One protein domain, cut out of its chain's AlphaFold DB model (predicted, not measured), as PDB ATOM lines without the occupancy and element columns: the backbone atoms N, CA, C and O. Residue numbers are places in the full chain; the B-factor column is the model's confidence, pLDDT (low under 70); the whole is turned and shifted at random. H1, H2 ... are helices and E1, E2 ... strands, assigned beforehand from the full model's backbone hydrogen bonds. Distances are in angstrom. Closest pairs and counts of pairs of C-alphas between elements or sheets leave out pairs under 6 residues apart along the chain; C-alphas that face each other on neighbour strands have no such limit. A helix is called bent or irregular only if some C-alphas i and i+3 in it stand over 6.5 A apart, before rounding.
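What this domain is: This is residues 13 to 208 of the 208 residues of an uncharacterized protein of Clostridiales bacterium (UniProt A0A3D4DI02). A small parallel sheet, E2 E3 E1 E4, is the core, with H1 covering one face and H5 and the last part of H8 on the other, three layers in which helices lie on both faces of a sheet. On the E2 side H3 sits by that edge strand, with H4 farther out, and the helical hairpin of H7 and H8 reaches away from the sheet to a tip, residues 166 to 173, that sticks out. The printed part has 196 residues, with eight named helices and four named strands in the order E1 H1 E2 H2 H3 H4 H5 E3 H6 E4 H7 H8. The class is mixed, helices and strands. The whole is compact, with a radius of gyration of the C-alphas of 16.9 A and spans of 55 by 37 by 32 A.

Where its parts are: Find C-alpha 26 at (236.096, 207.704, 273.713); from there strand E1 runs 16.8 A to residue 31. The other strands are E2, residues 51 to 54, E3, residues 125 to 128, and E4, residues 146 to 150, which is 12.7 A long. H1 holds residues 37 to 47 over 15.2 A, and H5 residues 101 to 120 over 28.6 A. H2, residues 55 to 58, and H6, residues 131 to 134, are short. H3 takes residues 66 to 78 over 19.0 A. H4, residues 80 to 93 over 20.1 A, is irregular: C-alphas 87 and 90 are 7.1 A apart. H7 covers residues 153 to 166 over 18.6 A. Look last at H8, residues 172 to 207, which runs 50.1 A from (212.635, 244.937, 270.504) to (244.005, 211.334, 290.352); it is irregular, C-alphas 173 and 176 being 7.3 A apart, and has a kink of 38 degrees near residue 180.

How they stand to each other: Start at the sheet, where E2 and E4 are the edge strands. E2 and E3 are parallel at 23 degrees, with N 53 and O 126 within hydrogen-bond range at 2.8 A. E3 and E1 are parallel at 17 degrees, with N 27 and O 125 at 2.8 A. E1 and E4 are parallel at 18 degrees, with N 149 and O 30 at 2.8 A. E2, H2 H3 H4 H5 and E3 form a strand-helix-strand unit, helices between two parallel neighbour strands. E1, H1, E2 and E3, H6, E4 are split units, each with another strand between its two, and both crossovers are right-handed. H1 is on the sheet at a height of 7.8 A, over E3 and E1, along the strands; C-alphas Ala 45 and Ile 126 are its closest to E3, 6.4 A. H5 is on the opposite face at a height of 10.6 A, over E3. H3 only grazes the sheet with residues 66 to 72; it touches H2, C-alphas Val 57 and Ser 68 being closest at 6.3 A. H3 and H5 only just touch, with 3 pairs of C-alphas within 8 A, closest Phe 75 and Phe 113 at 7.1 A, about perpendicular at 76 degrees. H4 is close to but not clearly touching H3, closest C-alphas Leu 76 and Gln 83, 6.7 A. H6 only grazes the sheet with residues 131 to 133 and touches H8, closest C-alphas Tyr 133 and Ile 197, 5.8 A. H7 and H8 form a hairpin, opposite ways at a shallow tilt of 34 degrees, only just short of steep, closest C-alphas Cys 153 and Tyr 190, 6.2 A. H1 and H8 are apart. Every O i to N i+4 pair is within hydrogen-bond range in H1, H5 and H7; H3 has 8 of 9, H4 5 of 10 and H8 27 of 32, while H2 and H6 are too short for such a pair.

The domain as a whole: Look for the two C-alphas farthest apart at Asn 22 and Asn 173, 55.8 A. The printed part has no cut and ends at residue 208, the chain's last. The link from H6 to E4, 11 residues, is long. Before E1, residues 13 to 25 have no named element, and residues 13 to 14 pair antiparallel with residues 146 to 147 of E4. The mean pLDDT of the printed part is 85.8; it is under 70 at residues 88 to 89, 91 to 99, 166 to 178 and 208.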
ATOM      1  N   CYS A  13     244.880 218.857 278.687       96.31
ATOM      2  CA  CYS A  13     244.804 217.535 278.099       96.31
ATOM      3  C   CYS A  13     245.172 216.510 279.172       96.31
ATOM      4  O   CYS A  13     246.242 216.612 279.765       96.31
ATOM      5  N   PHE A  14     244.296 215.539 279.407       95.25
ATOM      6  CA  PHE A  14     244.515 214.426 280.325       95.25
ATOM      7  C   PHE A  14     244.444 213.124 279.537       95.25
ATOM      8  O   PHE A  14     243.504 212.942 278.763       95.25
ATOM      9  N   ASN A  15     245.414 212.229 279.744       94.31
ATOM     10  CA  ASN A  15     245.433 210.873 279.184       94.31
ATOM     11  C   ASN A  15     245.188 210.796 277.661       94.31
ATOM     12  O   ASN A  15     244.579 209.841 277.173       94.31
ATOM     13  N   LEU A  16     245.584 211.818 276.894       94.00
ATOM     14  CA  LEU A  16     245.280 211.880 275.460       94.00
ATOM     15  C   LEU A  16     245.949 210.765 274.665       94.00
ATOM     16  O   LEU A  16     245.377 210.271 273.696       94.00
ATOM     17  N   GLU A  17     247.131 210.352 275.100       92.25
ATOM     18  CA  GLU A  17     247.886 209.240 274.542       92.25
ATOM     19  C   GLU A  17     247.118 207.916 274.601       92.25
ATOM     20  O   GLU A  17     247.374 207.034 273.792       92.25
ATOM     21  N   LYS A  18     246.137 207.778 275.503       91.06
ATOM     22  CA  LYS A  18     245.320 206.564 275.622       91.06
ATOM     23  C   LYS A  18     244.188 206.501 274.595       91.06
ATOM     24  O   LYS A  18     243.579 205.445 274.432       91.06
ATOM     25  N   TRP A  19     243.868 207.596 273.900       93.38
ATOM     26  CA  TRP A  19     242.711 207.622 273.004       93.38
ATOM     27  C   TRP A  19     242.916 206.754 271.760       93.38
ATOM     28  O   TRP A  19     243.831 206.961 270.965       93.38
ATOM     29  N   GLY A  20     242.018 205.789 271.566       81.69
ATOM     30  CA  GLY A  20     242.101 204.809 270.487       81.69
ATOM     31  C   GLY A  20     243.140 203.708 270.721       81.69
ATOM     32  O   GLY A  20     243.323 202.880 269.834       81.69
ATOM     33  N   ILE A  21     243.786 203.677 271.892       81.69
ATOM     34  CA  ILE A  21     244.683 202.605 272.339       81.69
ATOM     35  C   ILE A  21     243.942 201.761 273.387       81.69
ATOM     36  O   ILE A  21     243.061 202.263 274.084       81.69
ATOM     37  N   ASN A  22     244.260 200.464 273.484       70.50
ATOM     38  CA  ASN A  22     243.715 199.547 274.500       70.50
ATOM     39  C   ASN A  22     242.180 199.554 274.598       70.50
ATOM     40  O   ASN A  22     241.618 199.449 275.687       70.50
ATOM     41  N   ASN A  23     241.497 199.685 273.458       74.50
ATOM     42  CA  ASN A  23     240.039 199.712 273.392       74.50
ATOM     43  C   ASN A  23     239.400 200.847 274.229       74.50
ATOM     44  O   ASN A  23     238.327 200.672 274.808       74.50
ATOM     45  N   ILE A  24     240.051 202.019 274.290       84.12
ATOM     46  CA  ILE A  24     239.474 203.267 274.818       84.12
ATOM     47  C   ILE A  24     239.063 204.155 273.633       84.12
ATOM     48  O   ILE A  24     239.823 205.023 273.195       84.12
ATOM     49  N   PRO A  25     237.870 203.940 273.058       87.31
ATOM     50  CA  PRO A  25     237.462 204.625 271.836       87.31
ATOM     51  C   PRO A  25     236.893 206.032 272.080       87.31
ATOM     52  O   PRO A  25     236.640 206.768 271.123       87.31
ATOM     53  N   ILE A  26     236.712 206.432 273.343       95.25
ATOM     54  CA  ILE A  26     236.096 207.704 273.713       95.25
ATOM     55  C   ILE A  26     237.138 208.768 274.074       95.25
ATOM     56  O   ILE A  26     238.092 208.510 274.807       95.25
ATOM     57  N   LEU A  27     236.914 209.977 273.572       97.25
ATOM     58  CA  LEU A  27     237.578 211.201 273.990       97.25
ATOM     59  C   LEU A  27     236.531 212.161 274.534       97.25
ATOM     60  O   LEU A  27     235.524 212.451 273.888       97.25
ATOM     61  N   LEU A  28     236.785 212.672 275.726       97.81
ATOM     62  CA  LEU A  28     235.913 213.617 276.390       97.81
ATOM     63  C   LEU A  28     236.349 215.050 276.075       97.81
ATOM     64  O   LEU A  28     237.532 215.374 276.147       97.81
ATOM     65  N   VAL A  29     235.408 215.932 275.745       98.31
ATOM     66  CA  VAL A  29     235.680 217.361 275.526       98.31
ATOM     67  C   VAL A  29     234.720 218.200 276.358       98.31
ATOM     68  O   VAL A  29     233.504 218.165 276.179       98.31
ATOM     69  N   THR A  30     235.256 219.018 277.256       97.75
ATOM     70  CA  THR A  30     234.443 219.910 278.087       97.75
ATOM     71  C   THR A  30     235.048 221.305 278.202       97.75
ATOM     72  O   THR A  30     236.087 221.616 277.625       97.75
ATOM     73  N   GLY A  31     234.345 222.189 278.891       96.56
ATOM     74  CA  GLY A  31     234.643 223.608 278.998       96.56
ATOM     75  C   GLY A  31     233.387 224.367 279.398       96.56
ATOM     76  O   GLY A  31     232.278 223.841 279.296       96.56
ATOM     77  N   LEU A  32     233.547 225.624 279.812       94.62
ATOM     78  CA  LEU A  32     232.411 226.487 280.138       94.62
ATOM     79  C   LEU A  32     231.436 226.621 278.959       94.62
ATOM     80  O   LEU A  32     231.811 226.495 277.787       94.62
ATOM     81  N   SER A  33     230.174 226.941 279.247       91.56
ATOM     82  CA  SER A  33     229.231 227.313 278.189       91.56
ATOM     83  C   SER A  33     229.764 228.521 277.404       91.56
ATOM     84  O   SER A  33     230.221 229.497 277.988       91.56
ATOM     85  N   GLY A  34     229.758 228.437 276.070       91.06
ATOM     86  CA  GLY A  34     230.321 229.477 275.195       91.06
ATOM     87  C   GLY A  34     231.850 229.446 275.017       91.06
ATOM     88  O   GLY A  34     232.378 230.230 274.235       91.06
ATOM     89  N   SER A  35     232.564 228.503 275.640       94.31
ATOM     90  CA  SER A  35     234.028 228.351 275.497       94.31
ATOM     91  C   SER A  35     234.510 227.918 274.106       94.31
ATOM     92  O   SER A  35     235.705 227.918 273.846       94.31
ATOM     93  N   GLY A  36     233.603 227.516 273.209       94.38
ATOM     94  CA  GLY A  36     233.954 226.989 271.885       94.38
ATOM     95  C   GLY A  36     234.155 225.468 271.832       94.38
ATOM     96  O   GLY A  36     234.518 224.952 270.778       94.38
ATOM     97  N   LYS A  37     233.856 224.739 272.919       96.25
ATOM     98  CA  LYS A  37     233.982 223.270 273.002       96.25
ATOM     99  C   LYS A  37     233.338 222.508 271.839       96.25
ATOM    100  O   LYS A  37     233.984 221.648 271.261       96.25
ATOM    101  N   THR A  38     232.126 222.878 271.422       94.44
ATOM    102  CA  THR A  38     231.428 222.222 270.304       94.44
ATOM    103  C   THR A  38     232.141 222.466 268.968       94.44
ATOM    104  O   THR A  38     232.262 221.551 268.158       94.44
ATOM    105  N   THR A  39     232.657 223.678 268.736       95.50
ATOM    106  CA  THR A  39     233.441 224.001 267.530       95.50
ATOM    107  C   THR A  39     234.741 223.203 267.501       95.50
ATOM    108  O   THR A  39     235.083 222.617 266.474       95.50
ATOM    109  N   PHE A  40     235.441 223.145 268.636       97.50
ATOM    110  CA  PHE A  40     236.649 222.341 268.786       97.50
ATOM    111  C   PHE A  40     236.358 220.853 268.550       97.50
ATOM    112  O   PHE A  40     236.993 220.248 267.693       97.50
ATOM    113  N   ALA A  41     235.364 220.289 269.242       97.31
ATOM    114  CA  ALA A  41     235.002 218.877 269.167       97.31
ATOM    115  C   ALA A  41     234.651 218.448 267.738       97.31
ATOM    116  O   ALA A  41     235.176 217.448 267.262       97.31
ATOM    117  N   LYS A  42     233.853 219.241 267.008       96.25
ATOM    118  CA  LYS A  42     233.516 218.960 265.603       96.25
ATOM    119  C   LYS A  42     234.742 218.980 264.693       96.25
ATOM    120  O   LYS A  42     234.915 218.077 263.879       96.25
ATOM    121  N   LYS A  43     235.612 219.987 264.831       97.06
ATOM    122  CA  LYS A  43     236.845 220.075 264.035       97.06
ATOM    123  C   LYS A  43     237.770 218.891 264.323       97.06
ATOM    124  O   LYS A  43     238.276 218.275 263.391       97.06
ATOM    125  N   TYR A  44     237.949 218.562 265.598       96.62
ATOM    126  CA  TYR A  44     238.794 217.455 266.035       96.62
ATOM    127  C   TYR A  44     238.224 216.102 265.581       96.62
ATOM    128  O   TYR A  44     238.959 215.243 265.104       96.62
ATOM    129  N   ALA A  45     236.899 215.939 265.621       95.88
ATOM    130  CA  ALA A  45     236.210 214.749 265.126       95.88
ATOM    131  C   ALA A  45     236.491 214.510 263.640       95.88
ATOM    132  O   ALA A  45     236.886 213.410 263.259       95.88
ATOM    133  N   LEU A  46     236.371 215.555 262.815       95.62
ATOM    134  CA  LEU A  46     236.674 215.487 261.384       95.62
ATOM    135  C   LEU A  46     238.139 215.109 261.130       95.62
ATOM    136  O   LEU A  46     238.414 214.224 260.322       95.62
ATOM    137  N   GLN A  47     239.075 215.734 261.850       96.25
ATOM    138  CA  GLN A  47     240.512 215.457 261.722       96.25
ATOM    139  C   GLN A  47     240.867 214.004 262.061       96.25
ATOM    140  O   GLN A  47     241.749 213.421 261.433       96.25
ATOM    141  N   HIS A  48     240.164 213.408 263.022       94.06
ATOM    142  CA  HIS A  48     240.448 212.066 263.528       94.06
ATOM    143  C   HIS A  48     239.463 210.987 263.054       94.06
ATOM    144  O   HIS A  48     239.527 209.859 263.548       94.06
ATOM    145  N   LYS A  49     238.575 211.306 262.099       93.88
ATOM    146  CA  LYS A  49     237.507 210.412 261.607       93.88
ATOM    147  C   LYS A  49     236.680 209.804 262.753       93.88
ATOM    148  O   LYS A  49     236.388 208.611 262.757       93.88
ATOM    149  N   ALA A  50     236.352 210.624 263.746       94.94
ATOM    150  CA  ALA A  50     235.559 210.246 264.909       94.94
ATOM    151  C   ALA A  50     234.128 210.796 264.806       94.94
ATOM    152  O   ALA A  50     233.873 211.783 264.114       94.94
ATOM    153  N   VAL A  51     233.199 210.180 265.532       95.00
ATOM    154  CA  VAL A  51     231.820 210.661 265.673       95.00
ATOM    155  C   VAL A  51     231.764 211.679 266.809       95.00
ATOM    156  O   VAL A  51     232.152 211.372 267.935       95.00
ATOM    157  N   CYS A  52     231.279 212.889 266.531       96.50
ATOM    158  CA  CYS A  52     231.055 213.908 267.556       96.50
ATOM    159  C   CYS A  52     229.638 213.772 268.122       96.50
ATOM    160  O   CYS A  52     228.666 213.984 267.399       96.50
ATOM    161  N   ILE A  53     229.523 213.473 269.411       96.62
ATOM    162  CA  ILE A  53     228.248 213.350 270.121       96.62
ATOM    163  C   ILE A  53     228.155 214.483 271.135       96.62
ATOM    164  O   ILE A  53     229.063 214.671 271.946       96.62
ATOM    165  N   SER A  54     227.059 215.238 271.104       94.81
ATOM    166  CA  SER A  54     226.787 216.242 272.130       94.81
ATOM    167  C   SER A  54     225.960 215.638 273.256       94.81
ATOM    168  O   SER A  54     224.888 215.084 273.025       94.81
ATOM    169  N   PHE A  55     226.426 215.787 274.490       92.00
ATOM    170  CA  PHE A  55     225.706 215.377 275.696       92.00
ATOM    171  C   PHE A  55     224.398 216.163 275.878       92.00
ATOM    172  O   PHE A  55     223.448 215.693 276.504       92.00
ATOM    173  N   ASP A  56     224.326 217.351 275.275       89.44
ATOM    174  CA  ASP A  56     223.133 218.190 275.234       89.44
ATOM    175  C   ASP A  56     221.949 217.512 274.511       89.44
ATOM    176  O   ASP A  56     220.814 217.960 274.674       89.44
ATOM    177  N   VAL A  57     222.164 216.399 273.791       89.94
ATOM    178  CA  VAL A  57     221.105 215.647 273.091       89.94
ATOM    179  C   VAL A  57     220.005 215.123 274.009       89.94
ATOM    180  O   VAL A  57     218.845 215.120 273.609       89.94
ATOM    181  N   LEU A  58     220.323 214.783 275.263       88.38
ATOM    182  CA  LEU A  58     219.315 214.379 276.252       88.38
ATOM    183  C   LEU A  58     218.357 215.523 276.619       88.38
ATOM    184  O   LEU A  58     217.293 215.282 277.172       88.38
ATOM    185  N   LYS A  59     218.724 216.774 276.334       84.25
ATOM    186  CA  LYS A  59     217.936 217.965 276.672       84.25
ATOM    187  C   LYS A  59     217.352 218.664 275.445       84.25
ATOM    188  O   LYS A  59     216.263 219.228 275.512       84.25
ATOM    189  N   PHE A  60     218.089 218.651 274.340       83.00
ATOM    190  CA  PHE A  60     217.786 219.381 273.111       83.00
ATOM    191  C   PHE A  60     217.756 218.426 271.917       83.00
ATOM    192  O   PHE A  60     218.422 218.652 270.903       83.00
ATOM    193  N   TYR A  61     217.015 217.324 272.056       83.44
ATOM    194  CA  TYR A  61     216.965 216.263 271.051       83.44
ATOM    195  C   TYR A  61     216.638 216.788 269.636       83.44
ATOM    196  O   TYR A  61     217.465 216.574 268.745       83.44
ATOM    197  N   PRO A  62     215.566 217.582 269.411       83.44
ATOM    198  CA  PRO A  62     215.232 218.069 268.068       83.44
ATOM    199  C   PRO A  62     216.278 219.013 267.458       83.44
ATOM    200  O   PRO A  62     216.336 219.165 266.242       83.44
ATOM    201  N   GLN A  63     217.084 219.684 268.288       84.69
ATOM    202  CA  GLN A  63     218.095 220.654 267.847       84.69
ATOM    203  C   GLN A  63     219.497 220.044 267.713       84.69
ATOM    204  O   GLN A  63     220.434 220.725 267.290       84.69
ATOM    205  N   SER A  64     219.664 218.781 268.105       87.44
ATOM    206  CA  SER A  64     220.956 218.098 268.094       87.44
ATOM    207  C   SER A  64     221.337 217.610 266.700       87.44
ATOM    208  O   SER A  64     220.495 217.525 265.810       87.44
ATOM    209  N   SER A  65     222.616 217.280 266.494       90.12
ATOM    210  CA  SER A  65     223.071 216.745 265.206       90.12
ATOM    211  C   SER A  65     222.440 215.385 264.905       90.12
ATOM    212  O   SER A  65     222.070 214.657 265.828       90.12
ATOM    213  N   ILE A  66     222.366 215.023 263.622       91.12
ATOM    214  CA  ILE A  66     221.806 213.741 263.170       91.12
ATOM    215  C   ILE A  66     222.519 212.571 263.860       91.12
ATOM    216  O   ILE A  66     221.866 211.645 264.331       91.12
ATOM    217  N   GLU A  67     223.841 212.641 264.003       91.50
ATOM    218  CA  GLU A  67     224.640 211.605 264.664       91.50
ATOM    219  C   GLU A  67     224.272 211.471 266.144       91.50
ATOM    220  O   GLU A  67     224.085 210.365 266.649       91.50
ATOM    221  N   SER A  68     224.113 212.600 266.843       93.12
ATOM    222  CA  SER A  68     223.706 212.589 268.250       93.12
ATOM    223  C   SER A  68     222.290 212.022 268.400       93.12
ATOM    224  O   SER A  68     222.044 211.215 269.295       93.12
ATOM    225  N   GLN A  69     221.373 212.391 267.499       93.69
ATOM    226  CA  GLN A  69     220.003 211.879 267.481       93.69
ATOM    227  C   GLN A  69     219.954 210.368 267.221       93.69
ATOM    228  O   GLN A  69     219.228 209.654 267.904       93.69
ATOM    229  N   GLN A  70     220.743 209.857 266.273       93.62
ATOM    230  CA  GLN A  70     220.820 208.424 265.976       93.62
ATOM    231  C   GLN A  70     221.285 207.616 267.189       93.62
ATOM    232  O   GLN A  70     220.668 206.605 267.524       93.62
ATOM    233  N   ILE A  71     222.329 208.081 267.880       94.19
ATOM    234  CA  ILE A  71     222.821 207.433 269.102       94.19
ATOM    235  C   ILE A  71     221.769 207.490 270.210       94.19
ATOM    236  O   ILE A  71     221.520 206.474 270.862       94.19
ATOM    237  N   LEU A  72     221.110 208.637 270.398       93.75
ATOM    238  CA  LEU A  72     220.045 208.751 271.389       93.75
ATOM    239  C   LEU A  72     218.865 207.822 271.063       93.75
ATOM    240  O   LEU A  72     218.350 207.167 271.957       93.75
ATOM    241  N   ASN A  73     218.480 207.668 269.798       94.50
ATOM    242  CA  ASN A  73     217.417 206.737 269.406       94.50
ATOM    243  C   ASN A  73     217.763 205.276 269.712       94.50
ATOM    244  O   ASN A  73     216.884 204.496 270.075       94.50
ATOM    245  N   LEU A  74     219.033 204.883 269.584       95.12
ATOM    246  CA  LEU A  74     219.478 203.551 270.002       95.12
ATOM    247  C   LEU A  74     219.397 203.384 271.522       95.12
ATOM    248  O   LEU A  74     218.962 202.335 271.992       95.12
ATOM    249  N   PHE A  75     219.764 204.421 272.274       95.31
ATOM    250  CA  PHE A  75     219.623 204.445 273.728       95.31
ATOM    251  C   PHE A  75     218.153 204.328 274.157       95.31
ATOM    252  O   PHE A  75     217.814 203.501 274.998       95.31
ATOM    253  N   LEU A  76     217.258 205.071 273.508       93.62
ATOM    254  CA  LEU A  76     215.819 205.075 273.784       93.62
ATOM    255  C   LEU A  76     215.135 203.738 273.507       93.62
ATOM    256  O   LEU A  76     214.159 203.398 274.164       93.62
ATOM    257  N   LYS A  77     215.659 202.936 272.575       94.50
ATOM    258  CA  LYS A  77     215.173 201.562 272.378       94.50
ATOM    259  C   LYS A  77     215.464 200.659 273.579       94.50
ATOM    260  O   LYS A  77     214.714 199.718 273.807       94.50
ATOM    261  N   GLN A  78     216.551 200.916 274.310       93.31
ATOM    262  CA  GLN A  78     216.912 200.162 275.516       93.31
ATOM    263  C   GLN A  78     216.223 200.712 276.769       93.31
ATOM    264  O   GLN A  78     215.899 199.940 277.667       93.31
ATOM    265  N   TYR A  79     215.972 202.021 276.801       91.50
ATOM    266  CA  TYR A  79     215.366 202.736 277.926       91.50
ATOM    267  C   TYR A  79     214.161 203.572 277.451       91.50
ATOM    268  O   TYR A  79     214.242 204.798 277.407       91.50
ATOM    269  N   PRO A  80     213.051 202.947 277.019       89.31
ATOM    270  CA  PRO A  80     211.925 203.665 276.405       89.31
ATOM    271  C   PRO A  80     211.171 204.580 277.382       89.31
ATOM    272  O   PRO A  80     210.549 205.561 276.973       89.31
ATOM    273  N   ASP A  81     211.250 204.294 278.678       85.56
ATOM    274  CA  ASP A  81     210.636 205.045 279.774       85.56
ATOM    275  C   ASP A  81     211.165 206.483 279.902       85.56
ATOM    276  O   ASP A  81     210.476 207.352 280.445       85.56
ATOM    277  N   ILE A  82     212.354 206.765 279.357       86.81
ATOM    278  CA  ILE A  82     212.969 208.096 279.437       86.81
ATOM    279  C   ILE A  82     212.411 209.080 278.404       86.81
ATOM    280  O   ILE A  82     212.584 210.289 278.571       86.81
ATOM    281  N   GLN A  83     211.766 208.593 277.336       83.31
ATOM    282  CA  GLN A  83     211.343 209.409 276.188       83.31
ATOM    283  C   GLN A  83     210.495 210.608 276.634       83.31
ATOM    284  O   GLN A  83     210.773 211.752 276.278       83.31
ATOM    285  N   GLN A  84     209.519 210.357 277.512       80.56
ATOM    286  CA  GLN A  84     208.641 211.394 278.060       80.56
ATOM    287  C   GLN A  84     209.408 212.493 278.816       80.56
ATOM    288  O   GLN A  84     209.013 213.660 278.789       80.56
ATOM    289  N   PHE A  85     210.523 212.151 279.469       80.38
ATOM    290  CA  PHE A  85     211.327 213.104 280.232       80.38
ATOM    291  C   PHE A  85     212.137 214.011 279.311       80.38
ATOM    292  O   PHE A  85     212.203 215.216 279.558       80.38
ATOM    293  N   ILE A  86     212.692 213.462 278.230       77.00
ATOM    294  CA  ILE A  86     213.418 214.229 277.210       77.00
ATOM    295  C   ILE A  86     212.470 215.213 276.517       77.00
ATOM    296  O   ILE A  86     212.772 216.405 276.421       77.00
ATOM    297  N   ASP A  87     211.295 214.737 276.102       71.56
ATOM    298  CA  ASP A  87     210.351 215.536 275.320       71.56
ATOM    299  C   ASP A  87     209.689 216.642 276.156       71.56
ATOM    300  O   ASP A  87     209.540 217.783 275.705       71.56
ATOM    301  N   ILE A  88     209.308 216.331 277.398       66.94
ATOM    302  CA  ILE A  88     208.428 217.188 278.203       66.94
ATOM    303  C   ILE A  88     209.188 217.909 279.315       66.94
ATOM    304  O   ILE A  88     208.953 219.101 279.534       66.94
ATOM    305  N   GLN A  89     210.048 217.197 280.048       65.50
ATOM    306  CA  GLN A  89     210.599 217.668 281.317       65.50
ATOM    307  C   GLN A  89     211.927 218.391 281.119       65.50
ATOM    308  O   GLN A  89     211.995 219.589 281.378       65.50
ATOM    309  N   TRP A  90     212.965 217.725 280.618       71.12
ATOM    310  CA  TRP A  90     214.323 218.281 280.574       71.12
ATOM    311  C   TRP A  90     214.463 219.462 279.607       71.12
ATOM    312  O   TRP A  90     215.235 220.389 279.872       71.12
ATOM    313  N   SER A  91     213.628 219.516 278.567       63.41
ATOM    314  CA  SER A  91     213.497 220.680 277.685       63.41
ATOM    315  C   SER A  91     212.927 221.926 278.399       63.41
ATOM    316  O   SER A  91     213.259 223.056 278.027       63.41
ATOM    317  N   LYS A  92     212.112 221.752 279.458       59.56
ATOM    318  CA  LYS A  92     211.394 222.827 280.178       59.56
ATOM    319  C   LYS A  92     211.976 223.177 281.555       59.56
ATOM    320  O   LYS A  92     212.029 224.361 281.900       59.56
ATOM    321  N   THR A  93     212.389 222.192 282.354       50.88
ATOM    322  CA  THR A  93     212.783 222.373 283.767       50.88
ATOM    323  C   THR A  93     214.153 223.015 283.931       50.88
ATOM    324  O   THR A  93     214.404 223.741 284.894       50.88
ATOM    325  N   ASP A  94     215.046 222.851 282.962       50.12
ATOM    326  CA  ASP A  94     216.463 223.096 283.195       50.12
ATOM    327  C   ASP A  94     216.935 224.493 282.746       50.12
ATOM    328  O   ASP A  94     218.054 224.696 282.269       50.12
ATOM    329  N   LYS A  95     216.076 225.507 282.939       50.06
ATOM    330  CA  LYS A  95     216.535 226.907 283.007       50.06
ATOM    331  C   LYS A  95     217.309 227.179 284.302       50.06
ATOM    332  O   LYS A  95     217.842 228.276 284.432       50.06
ATOM    333  N   GLN A  96     217.270 226.282 285.292       47.53
ATOM    334  CA  GLN A  96     217.856 226.494 286.622       47.53
ATOM    335  C   GLN A  96     219.083 225.622 286.928       47.53
ATOM    336  O   GLN A  96     219.708 225.885 287.949       47.53
ATOM    337  N   ASN A  97     219.459 224.637 286.094       55.56
ATOM    338  CA  ASN A  97     220.463 223.634 286.487       55.56
ATOM    339  C   ASN A  97     220.157 223.053 287.873       55.56
ATOM    340  O   ASN A  97     221.059 222.834 288.679       55.56
ATOM    341  N   SER A  98     218.866 222.826 288.159       58.38
ATOM    342  CA  SER A  98     218.453 222.162 289.389       58.38
ATOM    343  C   SER A  98     219.097 220.778 289.433       58.38
ATOM    344  O   SER A  98     219.351 220.153 288.394       58.38
ATOM    345  N   ASN A  99     219.415 220.313 290.638       61.72
ATOM    346  CA  ASN A  99     220.004 219.000 290.863       61.72
ATOM    347  C   ASN A  99     218.937 217.907 290.665       61.72
ATOM    348  O   ASN A  99     218.521 217.250 291.613       61.72
ATOM    349  N   ASP A 100     218.415 217.791 289.441       76.81
ATOM    350  CA  ASP A 100     217.489 216.745 289.029       76.81
ATOM    351  C   ASP A 100     218.237 215.407 289.083       76.81
ATOM    352  O   ASP A 100     219.065 215.091 288.226       76.81
ATOM    353  N   ILE A 101     217.977 214.656 290.154       81.75
ATOM    354  CA  ILE A 101     218.615 213.369 290.442       81.75
ATOM    355  C   ILE A 101     218.384 212.391 289.287       81.75
ATOM    356  O   ILE A 101     219.295 211.650 288.919       81.75
ATOM    357  N   PHE A 102     217.198 212.424 288.681       84.19
ATOM    358  CA  PHE A 102     216.837 211.530 287.589       84.19
ATOM    359  C   PHE A 102     217.595 211.885 286.309       84.19
ATOM    360  O   PHE A 102     218.117 211.006 285.623       84.19
ATOM    361  N   PHE A 103     217.758 213.181 286.032       85.94
ATOM    362  CA  PHE A 103     218.602 213.631 284.927       85.94
ATOM    363  C   PHE A 103     220.076 213.274 285.143       85.94
ATOM    364  O   PHE A 103     220.738 212.806 284.217       85.94
ATOM    365  N   ASN A 104     220.596 213.442 286.365       88.00
ATOM    366  CA  ASN A 104     221.961 213.033 286.701       88.00
ATOM    367  C   ASN A 104     222.148 211.529 286.477       88.00
ATOM    368  O   ASN A 104     223.131 211.117 285.859       88.00
ATOM    369  N   TYR A 105     221.201 210.716 286.952       89.88
ATOM    370  CA  TYR A 105     221.214 209.269 286.768       89.88
ATOM    371  C   TYR A 105     221.304 208.913 285.283       89.88
ATOM    372  O   TYR A 105     222.261 208.261 284.869       89.88
ATOM    373  N   TYR A 106     220.403 209.440 284.451       91.31
ATOM    374  CA  TYR A 106     220.409 209.123 283.024       91.31
ATOM    375  C   TYR A 106     221.575 209.721 282.247       91.31
ATOM    376  O   TYR A 106     222.009 209.110 281.276       91.31
ATOM    377  N   CYS A 107     222.168 210.831 282.692       92.38
ATOM    378  CA  CYS A 107     223.457 211.261 282.156       92.38
ATOM    379  C   CYS A 107     224.527 210.183 282.390       92.38
ATOM    380  O   CYS A 107     225.267 209.833 281.476       92.38
ATOM    381  N   ASN A 108     224.597 209.619 283.597       94.31
ATOM    382  CA  ASN A 108     225.570 208.573 283.912       94.31
ATOM    383  C   ASN A 108     225.296 207.272 283.141       94.31
ATOM    384  O   ASN A 108     226.259 206.656 282.688       94.31
ATOM    385  N   VAL A 109     224.032 206.877 282.966       94.75
ATOM    386  CA  VAL A 109     223.653 205.685 282.181       94.75
ATOM    387  C   VAL A 109     223.935 205.893 280.690       94.75
ATOM    388  O   VAL A 109     224.509 205.025 280.040       94.75
ATOM    389  N   PHE A 110     223.603 207.065 280.142       95.19
ATOM    390  CA  PHE A 110     223.875 207.396 278.742       95.19
ATOM    391  C   PHE A 110     225.376 207.429 278.437       95.19
ATOM    392  O   PHE A 110     225.806 206.982 277.376       95.19
ATOM    393  N   PHE A 111     226.186 207.914 279.380       96.06
ATOM    394  CA  PHE A 111     227.640 207.850 279.268       96.06
ATOM    395  C   PHE A 111     228.140 206.405 279.140       96.06
ATOM    396  O   PHE A 111     228.891 206.112 278.210       96.06
ATOM    397  N   ASP A 112     227.692 205.502 280.020       95.12
ATOM    398  CA  ASP A 112     228.086 204.086 279.965       95.12
ATOM    399  C   ASP A 112     227.645 203.447 278.649       95.12
ATOM    400  O   ASP A 112     228.430 202.760 277.996       95.12
ATOM    401  N   PHE A 113     226.419 203.745 278.211       96.06
ATOM    402  CA  PHE A 113     225.904 203.298 276.925       96.06
ATOM    403  C   PHE A 113     226.804 203.734 275.764       96.06
ATOM    404  O   PHE A 113     227.149 202.903 274.925       96.06
ATOM    405  N   ILE A 114     227.225 205.004 275.711       95.50
ATOM    406  CA  ILE A 114     228.120 205.492 274.651       95.50
ATOM    407  C   ILE A 114     229.459 204.761 274.697       95.50
ATOM    408  O   ILE A 114     229.951 204.348 273.649       95.50
ATOM    409  N   VAL A 115     230.058 204.597 275.881       93.88
ATOM    410  CA  VAL A 115     231.351 203.913 276.034       93.88
ATOM    411  C   VAL A 115     231.264 202.475 275.527       93.88
ATOM    412  O   VAL A 115     232.087 202.062 274.708       93.88
ATOM    413  N   GLU A 116     230.250 201.726 275.954       94.00
ATOM    414  CA  GLU A 116     230.064 200.331 275.550       94.00
ATOM    415  C   GLU A 116     229.689 200.200 274.071       94.00
ATOM    416  O   GLU A 116     230.252 199.366 273.358       94.00
ATOM    417  N   TYR A 117     228.817 201.073 273.562       93.94
ATOM    418  CA  TYR A 117     228.493 201.138 272.137       93.94
ATOM    419  C   TYR A 117     229.741 201.425 271.297       93.94
ATOM    420  O   TYR A 117     229.965 200.790 270.264       93.94
ATOM    421  N   SER A 118     230.580 202.351 271.755       93.25
ATOM    422  CA  SER A 118     231.804 202.755 271.075       93.25
ATOM    423  C   SER A 118     232.817 201.612 271.007       93.25
ATOM    424  O   SER A 118     233.383 201.372 269.939       93.25
ATOM    425  N   LYS A 119     232.981 200.850 272.099       92.88
ATOM    426  CA  LYS A 119     233.835 199.650 272.145       92.88
ATOM    427  C   LYS A 119     233.299 198.541 271.247       92.88
ATOM    428  O   LYS A 119     234.029 198.028 270.405       92.88
ATOM    429  N   LYS A 120     232.017 198.192 271.393       93.06
ATOM    430  CA  LYS A 120     231.387 197.077 270.668       93.06
ATOM    431  C   LYS A 120     231.441 197.261 269.153       93.06
ATOM    432  O   LYS A 120     231.602 196.287 268.428       93.06
ATOM    433  N   ASN A 121     231.301 198.500 268.685       91.44
ATOM    434  CA  ASN A 121     231.292 198.824 267.259       91.44
ATOM    435  C   ASN A 121     232.645 199.336 266.743       91.44
ATOM    436  O   ASN A 121     232.741 199.693 265.573       91.44
ATOM    437  N   ASN A 122     233.677 199.391 267.594       90.44
ATOM    438  CA  ASN A 122     235.004 199.913 267.259       90.44
ATOM    439  C   ASN A 122     234.963 201.305 266.587       90.44
ATOM    440  O   ASN A 122     235.661 201.572 265.607       90.44
ATOM    441  N   ILE A 123     234.113 202.200 267.099       91.88
ATOM    442  CA  ILE A 123     233.965 203.563 266.574       91.88
ATOM    443  C   ILE A 123     234.652 204.556 267.498       91.88
ATOM    444  O   ILE A 123     234.417 204.530 268.699       91.88
ATOM    445  N   LYS A 124     235.456 205.476 266.963       94.44
ATOM    446  CA  LYS A 124     236.012 206.572 267.769       94.44
ATOM    447  C   LYS A 124     234.931 207.607 268.039       94.44
ATOM    448  O   LYS A 124     234.306 208.103 267.103       94.44
ATOM    449  N   VAL A 125     234.739 207.957 269.304       96.06
ATOM    450  CA  VAL A 125     233.730 208.924 269.739       96.06
ATOM    451  C   VAL A 125     234.407 210.097 270.426       96.06
ATOM    452  O   VAL A 125     235.262 209.919 271.289       96.06
ATOM    453  N   ILE A 126     233.985 211.304 270.066       97.56
ATOM    454  CA  ILE A 126     234.227 212.514 270.841       97.56
ATOM    455  C   ILE A 126     232.909 212.900 271.489       97.56
ATOM    456  O   ILE A 126     231.980 213.322 270.802       97.56
ATOM    457  N   LEU A 127     232.832 212.754 272.804       97.50
ATOM    458  CA  LEU A 127     231.676 213.175 273.579       97.50
ATOM    459  C   LEU A 127     231.945 214.577 274.118       97.50
ATOM    460  O   LEU A 127     232.955 214.792 274.784       97.50
ATOM    461  N   GLU A 128     231.063 215.534 273.837       97.25
ATOM    462  CA  GLU A 128     231.213 216.916 274.301       97.25
ATOM    463  C   GLU A 128     230.032 217.378 275.147       97.25
ATOM    464  O   GLU A 128     228.885 217.068 274.839       97.25
ATOM    465  N   GLY A 129     230.295 218.119 276.222       94.94
ATOM    466  CA  GLY A 129     229.224 218.646 277.066       94.94
ATOM    467  C   GLY A 129     229.710 219.231 278.385       94.94
ATOM    468  O   GLY A 129     230.801 218.920 278.866       94.94
ATOM    469  N   ILE A 130     228.887 220.085 278.995       92.75
ATOM    470  CA  ILE A 130     229.126 220.585 280.363       92.75
ATOM    471  C   ILE A 130     228.771 219.533 281.425       92.75
ATOM    472  O   ILE A 130     229.242 219.580 282.557       92.75
ATOM    473  N   GLN A 131     227.962 218.549 281.041       92.69
ATOM    474  CA  GLN A 131     227.449 217.463 281.866       92.69
ATOM    475  C   GLN A 131     228.584 216.662 282.510       92.69
ATOM    476  O   GLN A 131     228.404 216.131 283.599       92.69
ATOM    477  N   MET A 132     229.775 216.657 281.907       94.00
ATOM    478  CA  MET A 132     230.957 215.984 282.448       94.00
ATOM    479  C   MET A 132     231.356 216.452 283.845       94.00
ATOM    480  O   MET A 132     231.746 215.629 284.659       94.00
ATOM    481  N   TYR A 133     231.246 217.751 284.131       92.50
ATOM    482  CA  TYR A 133     231.604 218.312 285.440       92.50
ATOM    483  C   TYR A 133     230.385 218.760 286.257       92.50
ATOM    484  O   TYR A 133     230.538 219.211 287.388       92.50
ATOM    485  N   VAL A 134     229.177 218.679 285.684       90.00
ATOM    486  CA  VAL A 134     227.925 219.094 286.345       90.00
ATOM    487  C   VAL A 134     227.056 217.900 286.753       90.00
ATOM    488  O   VAL A 134     226.278 218.018 287.694       90.00
ATOM    489  N   ARG A 135     227.135 216.774 286.034       89.75
ATOM    490  CA  ARG A 135     226.157 215.673 286.115       89.75
ATOM    491  C   ARG A 135     226.805 214.293 286.254       89.75
ATOM    492  O   ARG A 135     226.238 213.424 286.911       89.75
ATOM    493  N   LEU A 136     227.961 214.071 285.628       91.38
ATOM    494  CA  LEU A 136     228.678 212.801 285.737       91.38
ATOM    495  C   LEU A 136     229.360 212.664 287.095       91.38
ATOM    496  O   LEU A 136     229.891 213.631 287.641       91.38
ATOM    497  N   HIS A 137     229.385 211.437 287.609       89.50
ATOM    498  CA  HIS A 137     230.250 211.124 288.734       89.50
ATOM    499  C   HIS A 137     231.722 211.274 288.289       89.50
ATOM    500  O   HIS A 137     232.096 210.664 287.283       89.50
ATOM    501  N   PRO A 138     232.575 212.039 289.001       85.81
ATOM    502  CA  PRO A 138     233.934 212.350 288.542       85.81
ATOM    503  C   PRO A 138     234.818 211.124 288.259       85.81
ATOM    504  O   PRO A 138     235.688 211.177 287.393       85.81
ATOM    505  N   SER A 139     234.570 209.993 288.929       89.06
ATOM    506  CA  SER A 139     235.310 208.751 288.667       89.06
ATOM    507  C   SER A 139     235.065 208.163 287.273       89.06
ATOM    508  O   SER A 139     235.882 207.375 286.813       89.06
ATOM    509  N   LYS A 140     233.965 208.520 286.592       90.69
ATOM    510  CA  LYS A 140     233.664 208.019 285.240       90.69
ATOM    511  C   LYS A 140     234.565 208.617 284.171       90.69
ATOM    512  O   LYS A 140     234.785 207.995 283.140       90.69
ATOM    513  N   SER A 141     235.042 209.837 284.393       89.88
ATOM    514  CA  SER A 141     235.931 210.545 283.475       89.88
ATOM    515  C   SER A 141     237.393 210.500 283.909       89.88
ATOM    516  O   SER A 141     238.274 210.709 283.074       89.88
ATOM    517  N   ALA A 142     237.669 210.209 285.183       89.50
ATOM    518  CA  ALA A 142     239.023 209.990 285.678       89.50
ATOM    519  C   ALA A 142     239.719 208.860 284.898       89.50
ATOM    520  O   ALA A 142     239.141 207.805 284.646       89.50
ATOM    521  N   GLY A 143     240.966 209.093 284.485       89.56
ATOM    522  CA  GLY A 143     241.762 208.130 283.714       89.56
ATOM    523  C   GLY A 143     241.412 208.021 282.222       89.56
ATOM    524  O   GLY A 143     242.193 207.427 281.474       89.56
ATOM    525  N   LEU A 144     240.301 208.613 281.765       93.94
ATOM    526  CA  LEU A 144     239.943 208.663 280.346       93.94
ATOM    527  C   LEU A 144     240.632 209.829 279.619       93.94
ATOM    528  O   LEU A 144     240.955 210.844 280.247       93.94
ATOM    529  N   PRO A 145     240.813 209.722 278.287       96.25
ATOM    530  CA  PRO A 145     241.222 210.845 277.459       96.25
ATOM    531  C   PRO A 145     240.230 212.003 277.594       96.25
ATOM    532  O   PRO A 145     239.035 211.845 277.326       96.25
ATOM    533  N   LEU A 146     240.717 213.176 277.993       97.00
ATOM    534  CA  LEU A 146     239.890 214.353 278.246       97.00
ATOM    535  C   LEU A 146     240.604 215.639 277.828       97.00
ATOM    536  O   LEU A 146     241.762 215.871 278.174       97.00
ATOM    537  N   ILE A 147     239.869 216.516 277.151       98.00
ATOM    538  CA  ILE A 147     240.283 217.877 276.814       98.00
ATOM    539  C   ILE A 147     239.352 218.867 277.507       98.00
ATOM    540  O   ILE A 147     238.131 218.811 277.352       98.00
ATOM    541  N   ILE A 148     239.932 219.819 278.233       97.81
ATOM    542  CA  ILE A 148     239.205 220.930 278.849       97.81
ATOM    543  C   ILE A 148     239.593 222.226 278.141       97.81
ATOM    544  O   ILE A 148     240.726 222.697 278.253       97.81
ATOM    545  N   ILE A 149     238.638 222.825 277.434       98.06
ATOM    546  CA  ILE A 149     238.805 224.125 276.785       98.06
ATOM    547  C   ILE A 149     238.837 225.220 277.852       98.06
ATOM    548  O   ILE A 149     237.897 225.365 278.638       98.06
ATOM    549  N   ARG A 150     239.924 226.000 277.870       96.38
ATOM    550  CA  ARG A 150     240.200 227.024 278.889       96.38
ATOM    551  C   ARG A 150     240.095 228.460 278.373       96.38
ATOM    552  O   ARG A 150     240.846 229.337 278.804       96.38
ATOM    553  N   ASN A 151     239.125 228.727 277.503       95.88
ATOM    554  CA  ASN A 151     238.713 230.111 277.278       95.88
ATOM    555  C   ASN A 151     238.238 230.705 278.608       95.88
ATOM    556  O   ASN A 151     237.594 230.032 279.418       95.88
ATOM    557  N   SER A 152     238.570 231.967 278.830       94.25
ATOM    558  CA  SER A 152     238.239 232.684 280.050       94.25
ATOM    559  C   SER A 152     236.734 232.751 280.281       94.25
ATOM    560  O   SER A 152     235.925 232.617 279.355       94.25
ATOM    561  N   CYS A 153     236.358 232.970 281.539       92.06
ATOM    562  CA  CYS A 153     234.968 233.150 281.945       92.06
ATOM    563  C   CYS A 153     234.301 234.277 281.136       92.06
ATOM    564  O   CYS A 153     233.251 234.063 280.530       92.06
ATOM    565  N   LEU A 154     234.969 235.434 281.034       90.88
ATOM    566  CA  LEU A 154     234.481 236.592 280.285       90.88
ATOM    567  C   LEU A 154     234.355 236.302 278.784       90.88
ATOM    568  O   LEU A 154     233.301 236.562 278.208       90.88
ATOM    569  N   HIS A 155     235.380 235.716 278.155       93.50
ATOM    570  CA  HIS A 155     235.314 235.349 276.735       93.50
ATOM    571  C   HIS A 155     234.142 234.388 276.487       93.50
ATOM    572  O   HIS A 155     233.296 234.624 275.620       93.50
ATOM    573  N   SER A 156     234.052 233.323 277.282       92.75
ATOM    574  CA  SER A 156     232.993 232.318 277.171       92.75
ATOM    575  C   SER A 156     231.600 232.946 277.318       92.75
ATOM    576  O   SER A 156     230.683 232.593 276.572       92.75
ATOM    577  N   PHE A 157     231.450 233.920 278.219       90.69
ATOM    578  CA  PHE A 157     230.225 234.698 278.394       90.69
ATOM    579  C   PHE A 157     229.882 235.547 277.174       90.69
ATOM    580  O   PHE A 157     228.767 235.444 276.659       90.69
ATOM    581  N   CYS A 158     230.833 236.321 276.650       89.69
ATOM    582  CA  CYS A 158     230.631 237.129 275.447       89.69
ATOM    583  C   CYS A 158     230.192 236.271 274.249       89.69
ATOM    584  O   CYS A 158     229.259 236.636 273.531       89.69
ATOM    585  N   ASN A 159     230.799 235.095 274.070       90.12
ATOM    586  CA  ASN A 159     230.416 234.158 273.012       90.12
ATOM    587  C   ASN A 159     228.988 233.634 273.184       90.12
ATOM    588  O   ASN A 159     228.234 233.575 272.210       90.12
ATOM    589  N   LYS A 160     228.597 233.266 274.411       87.12
ATOM    590  CA  LYS A 160     227.224 232.834 274.700       87.12
ATOM    591  C   LYS A 160     226.228 233.963 274.451       87.12
ATOM    592  O   LYS A 160     225.220 233.725 273.793       87.12
ATOM    593  N   LEU A 161     226.523 235.185 274.902       84.44
ATOM    594  CA  LEU A 161     225.671 236.347 274.649       84.44
ATOM    595  C   LEU A 161     225.468 236.586 273.150       84.44
ATOM    596  O   LEU A 161     224.337 236.751 272.691       84.44
ATOM    597  N   ARG A 162     226.560 236.559 272.377       84.50
ATOM    598  CA  ARG A 162     226.526 236.707 270.917       84.50
ATOM    599  C   ARG A 162     225.633 235.661 270.258       84.50
ATOM    600  O   ARG A 162     224.789 236.013 269.437       84.50
ATOM    601  N   ARG A 163     225.798 234.396 270.641       80.81
ATOM    602  CA  ARG A 163     225.043 233.276 270.072       80.81
ATOM    603  C   ARG A 163     223.558 233.327 270.429       80.81
ATOM    604  O   ARG A 163     222.722 233.156 269.545       80.81
ATOM    605  N   ASP A 164     223.240 233.567 271.696       77.88
ATOM    606  CA  ASP A 164     221.894 233.333 272.221       77.88
ATOM    607  C   ASP A 164     221.004 234.591 272.141       77.88
ATOM    608  O   ASP A 164     219.788 234.466 272.002       77.88
ATOM    609  N   TYR A 165     221.584 235.800 272.177       73.62
ATOM    610  CA  TYR A 165     220.817 237.054 272.273       73.62
ATOM    611  C   TYR A 165     221.004 237.999 271.083       73.62
ATOM    612  O   TYR A 165     220.035 238.621 270.656       73.62
ATOM    613  N   PHE A 166     222.214 238.113 270.528       69.12
ATOM    614  CA  PHE A 166     222.480 239.099 269.471       69.12
ATOM    615  C   PHE A 166     222.133 238.606 268.059       69.12
ATOM    616  O   PHE A 166     221.739 239.408 267.219       69.12
ATOM    617  N   ASN A 167     222.195 237.297 267.803       60.81
ATOM    618  CA  ASN A 167     221.904 236.736 266.477       60.81
ATOM    619  C   ASN A 167     220.404 236.487 266.193       60.81
ATOM    620  O   ASN A 167     220.062 236.072 265.092       60.81
ATOM    621  N   HIS A 168     219.500 236.743 267.148       57.53
ATOM    622  CA  HIS A 168     218.047 236.594 266.964       57.53
ATOM    623  C   HIS A 168     217.378 237.971 266.807       57.53
ATOM    624  O   HIS A 168     216.625 238.435 267.668       57.53
ATOM    625  N   SER A 169     217.681 238.649 265.698       45.53
ATOM    626  CA  SER A 169     217.115 239.950 265.334       45.53
ATOM    627  C   SER A 169     215.644 239.809 264.928       45.53
ATOM    628  O   SER A 169     215.341 239.401 263.810       45.53
ATOM    629  N   GLY A 170     214.712 240.143 265.822       49.22
ATOM    630  CA  GLY A 170     213.298 240.173 265.435       49.22
ATOM    631  C   GLY A 170     212.304 240.815 266.399       49.22
ATOM    632  O   GLY A 170     211.177 241.046 265.990       49.22
ATOM    633  N   ASN A 171     212.647 241.125 267.657       49.12
ATOM    634  CA  ASN A 171     211.654 241.737 268.551       49.12
ATOM    635  C   ASN A 171     212.271 242.605 269.658       49.12
ATOM    636  O   ASN A 171     212.837 242.086 270.620       49.12
ATOM    637  N   ARG A 172     212.122 243.934 269.542       50.12
ATOM    638  CA  ARG A 172     212.635 244.937 270.504       50.12
ATOM    639  C   ARG A 172     212.011 244.813 271.906       50.12
ATOM    640  O   ARG A 172     212.692 245.089 272.887       50.12
ATOM    641  N   ASN A 173     210.795 244.271 272.026       47.72
ATOM    642  CA  ASN A 173     210.128 244.031 273.317       47.72
ATOM    643  C   ASN A 173     210.734 242.873 274.143       47.72
ATOM    644  O   ASN A 173     210.308 242.637 275.272       47.72
ATOM    645  N   ARG A 174     211.744 242.152 273.627       51.38
ATOM    646  CA  ARG A 174     212.443 241.094 274.380       51.38
ATOM    647  C   ARG A 174     213.488 241.613 275.363       51.38
ATOM    648  O   ARG A 174     213.824 240.870 276.274       51.38
ATOM    649  N   TRP A 175     213.982 242.846 275.236       51.88
ATOM    650  CA  TRP A 175     215.224 243.259 275.907       51.88
ATOM    651  C   TRP A 175     215.161 243.228 277.447       51.88
ATOM    652  O   TRP A 175     216.073 242.707 278.085       51.88
ATOM    653  N   TYR A 176     214.054 243.659 278.063       51.09
ATOM    654  CA  TYR A 176     213.874 243.564 279.522       51.09
ATOM    655  C   TYR A 176     213.771 242.106 280.011       51.09
ATOM    656  O   TYR A 176     214.380 241.724 281.013       51.09
ATOM    657  N   TYR A 177     213.067 241.253 279.256       52.84
ATOM    658  CA  TYR A 177     213.000 239.810 279.517       52.84
ATOM    659  C   TYR A 177     214.373 239.146 279.309       52.84
ATOM    660  O   TYR A 177     214.746 238.236 280.045       52.84
ATOM    661  N   SER A 178     215.165 239.649 278.358       64.00
ATOM    662  CA  SER A 178     216.539 239.227 278.106       64.00
ATOM    663  C   SER A 178     217.466 239.584 279.262       64.00
ATOM    664  O   SER A 178     218.249 238.731 279.642       64.00
ATOM    665  N   ILE A 179     217.352 240.761 279.889       71.44
ATOM    666  CA  ILE A 179     218.227 241.155 281.011       71.44
ATOM    667  C   ILE A 179     218.092 240.194 282.199       71.44
ATOM    668  O   ILE A 179     219.097 239.697 282.706       71.44
ATOM    669  N   LYS A 180     216.863 239.859 282.620       72.00
ATOM    670  CA  LYS A 180     216.646 238.904 283.725       72.00
ATOM    671  C   LYS A 180     217.206 237.514 283.403       72.00
ATOM    672  O   LYS A 180     217.766 236.860 284.281       72.00
ATOM    673  N   ILE A 181     217.074 237.062 282.153       73.31
ATOM    674  CA  ILE A 181     217.640 235.779 281.710       73.31
ATOM    675  C   ILE A 181     219.172 235.864 281.628       73.31
ATOM    676  O   ILE A 181     219.838 234.931 282.060       73.31
ATOM    677  N   ILE A 182     219.741 236.991 281.194       77.56
ATOM    678  CA  ILE A 182     221.189 237.225 281.155       77.56
ATOM    679  C   ILE A 182     221.785 237.167 282.564       77.56
ATOM    680  O   ILE A 182     222.745 236.432 282.772       77.56
ATOM    681  N   PHE A 183     221.208 237.863 283.550       80.50
ATOM    682  CA  PHE A 183     221.677 237.785 284.942       80.50
ATOM    683  C   PHE A 183     221.616 236.360 285.493       80.50
ATOM    684  O   PHE A 183     222.535 235.905 286.176       80.50
ATOM    685  N   LYS A 184     220.554 235.628 285.155       77.50
ATOM    686  CA  LYS A 184     220.420 234.222 285.527       77.50
ATOM    687  C   LYS A 184     221.491 233.349 284.869       77.50
ATOM    688  O   LYS A 184     222.096 232.519 285.544       77.50
ATOM    689  N   ASP A 185     221.745 233.546 283.579       75.25
ATOM    690  CA  ASP A 185     222.785 232.837 282.836       75.25
ATOM    691  C   ASP A 185     224.181 233.150 283.398       75.25
ATOM    692  O   ASP A 185     224.987 232.233 283.538       75.25
ATOM    693  N   ILE A 186     224.453 234.404 283.783       82.06
ATOM    694  CA  ILE A 186     225.686 234.806 284.483       82.06
ATOM    695  C   ILE A 186     225.847 233.987 285.762       82.06
ATOM    696  O   ILE A 186     226.860 233.312 285.947       82.06
ATOM    697  N   TYR A 187     224.835 234.003 286.626       83.25
ATOM    698  CA  TYR A 187     224.896 233.302 287.904       83.25
ATOM    699  C   TYR A 187     225.121 231.793 287.719       83.25
ATOM    700  O   TYR A 187     226.031 231.205 288.301       83.25
ATOM    701  N   ILE A 188     224.342 231.160 286.845       79.38
ATOM    702  CA  ILE A 188     224.402 229.712 286.649       79.38
ATOM    703  C   ILE A 188     225.700 229.286 285.951       79.38
ATOM    704  O   ILE A 188     226.413 228.410 286.444       79.38
ATOM    705  N   TYR A 189     226.017 229.865 284.793       78.88
ATOM    706  CA  TYR A 189     227.107 229.370 283.945       78.88
ATOM    707  C   TYR A 189     228.475 229.958 284.302       78.88
ATOM    708  O   TYR A 189     229.491 229.330 284.015       78.88
ATOM    709  N   TYR A 190     228.520 231.134 284.929       82.94
ATOM    710  CA  TYR A 190     229.763 231.891 285.111       82.94
ATOM    711  C   TYR A 190     230.114 232.165 286.577       82.94
ATOM    712  O   TYR A 190     231.248 232.549 286.851       82.94
ATOM    713  N   MET A 191     229.209 231.874 287.522       85.50
ATOM    714  CA  MET A 191     229.535 231.780 288.954       85.50
ATOM    715  C   MET A 191     229.546 230.318 289.417       85.50
ATOM    716  O   MET A 191     230.599 229.804 289.795       85.50
ATOM    717  N   ILE A 192     228.410 229.615 289.321       87.12
ATOM    718  CA  ILE A 192     228.288 228.230 289.815       87.12
ATOM    719  C   ILE A 192     229.139 227.269 288.981       87.12
ATOM    720  O   ILE A 192     230.031 226.603 289.505       87.12
ATOM    721  N   GLN A 193     228.911 227.204 287.666       88.44
ATOM    722  CA  GLN A 193     229.660 226.270 286.819       88.44
ATOM    723  C   GLN A 193     231.148 226.608 286.719       88.44
ATOM    724  O   GLN A 193     231.957 225.698 286.553       88.44
ATOM    725  N   TYR A 194     231.518 227.884 286.865       92.12
ATOM    726  CA  TYR A 194     232.917 228.295 286.976       92.12
ATOM    727  C   TYR A 194     233.605 227.653 288.185       92.12
ATOM    728  O   TYR A 194     234.744 227.194 288.080       92.12
ATOM    729  N   HIS A 195     232.915 227.573 289.322       91.94
ATOM    730  CA  HIS A 195     233.430 226.864 290.487       91.94
ATOM    731  C   HIS A 195     233.516 225.353 290.229       91.94
ATOM    732  O   HIS A 195     234.572 224.756 290.428       91.94
ATOM    733  N   TYR A 196     232.450 224.746 289.694       93.00
ATOM    734  CA  TYR A 196     232.403 223.300 289.444       93.00
ATOM    735  C   TYR A 196     233.491 222.818 288.487       93.00
ATOM    736  O   TYR A 196     234.184 221.854 288.798       93.00
ATOM    737  N   ILE A 197     233.700 223.503 287.358       94.56
ATOM    738  CA  ILE A 197     234.726 223.087 286.398       94.56
ATOM    739  C   ILE A 197     236.139 223.213 286.977       94.56
ATOM    740  O   ILE A 197     236.993 222.383 286.685       94.56
ATOM    741  N   ASN A 198     236.398 224.207 287.828       95.94
ATOM    742  CA  ASN A 198     237.703 224.353 288.468       95.94
ATOM    743  C   ASN A 198     237.938 223.293 289.548       95.94
ATOM    744  O   ASN A 198     239.031 222.736 289.600       95.94
ATOM    745  N   ASN A 199     236.921 222.953 290.343       94.75
ATOM    746  CA  ASN A 199     237.009 221.830 291.283       94.75
ATOM    747  C   ASN A 199     237.226 220.508 290.543       94.75
ATOM    748  O   ASN A 199     238.043 219.693 290.958       94.75
ATOM    749  N   TYR A 200     236.543 220.323 289.415       95.25
ATOM    750  CA  TYR A 200     236.715 219.162 288.552       95.25
ATOM    751  C   TYR A 200     238.133 219.076 287.962       95.25
ATOM    752  O   TYR A 200     238.736 218.008 287.988       95.25
ATOM    753  N   ILE A 201     238.715 220.197 287.516       95.50
ATOM    754  CA  ILE A 201     240.123 220.255 287.079       95.50
ATOM    755  C   ILE A 201     241.070 219.837 288.211       95.50
ATOM    756  O   ILE A 201     242.009 219.085 287.964       95.50
ATOM    757  N   VAL A 202     240.839 220.319 289.436       95.12
ATOM    758  CA  VAL A 202     241.660 219.951 290.602       95.12
ATOM    759  C   VAL A 202     241.532 218.461 290.904       95.12
ATOM    760  O   VAL A 202     242.548 217.795 291.052       95.12
ATOM    761  N   TYR A 203     240.310 217.925 290.933       93.81
ATOM    762  CA  TYR A 203     240.059 216.498 291.146       93.81
ATOM    763  C   TYR A 203     240.818 215.628 290.136       93.81
ATOM    764  O   TYR A 203     241.527 214.705 290.527       93.81
ATOM    765  N   LEU A 204     240.723 215.963 288.847       93.38
ATOM    766  CA  LEU A 204     241.427 215.235 287.795       93.38
ATOM    767  C   LEU A 204     242.942 215.323 287.958       93.38
ATOM    768  O   LEU A 204     243.610 214.306 287.833       93.38
ATOM    769  N   ALA A 205     243.485 216.499 288.273       91.00
ATOM    770  CA  ALA A 205     244.923 216.681 288.462       91.00
ATOM    771  C   ALA A 205     245.490 215.912 289.669       91.00
ATOM    772  O   ALA A 205     246.690 215.671 289.708       91.00
ATOM    773  N   THR A 206     244.654 215.545 290.642       89.31
ATOM    774  CA  THR A 206     245.067 214.754 291.812       89.31
ATOM    775  C   THR A 206     245.070 213.245 291.538       89.31
ATOM    776  O   THR A 206     245.778 212.511 292.218       89.31
ATOM    777  N   ILE A 207     244.257 212.772 290.588       84.94
ATOM    778  CA  ILE A 207     244.005 211.334 290.352       84.94
ATOM    779  C   ILE A 207     244.610 210.841 289.025       84.94
ATOM    780  O   ILE A 207     244.749 209.635 288.830       84.94
ATOM    781  N   SER A 208     244.946 211.759 288.113       64.69
ATOM    782  CA  SER A 208     245.624 211.459 286.839       64.69
ATOM    783  C   SER A 208     247.120 211.283 287.041       64.69
ATOM    784  O   SER A 208     247.671 210.379 286.379       64.69
TER     785      SER A 208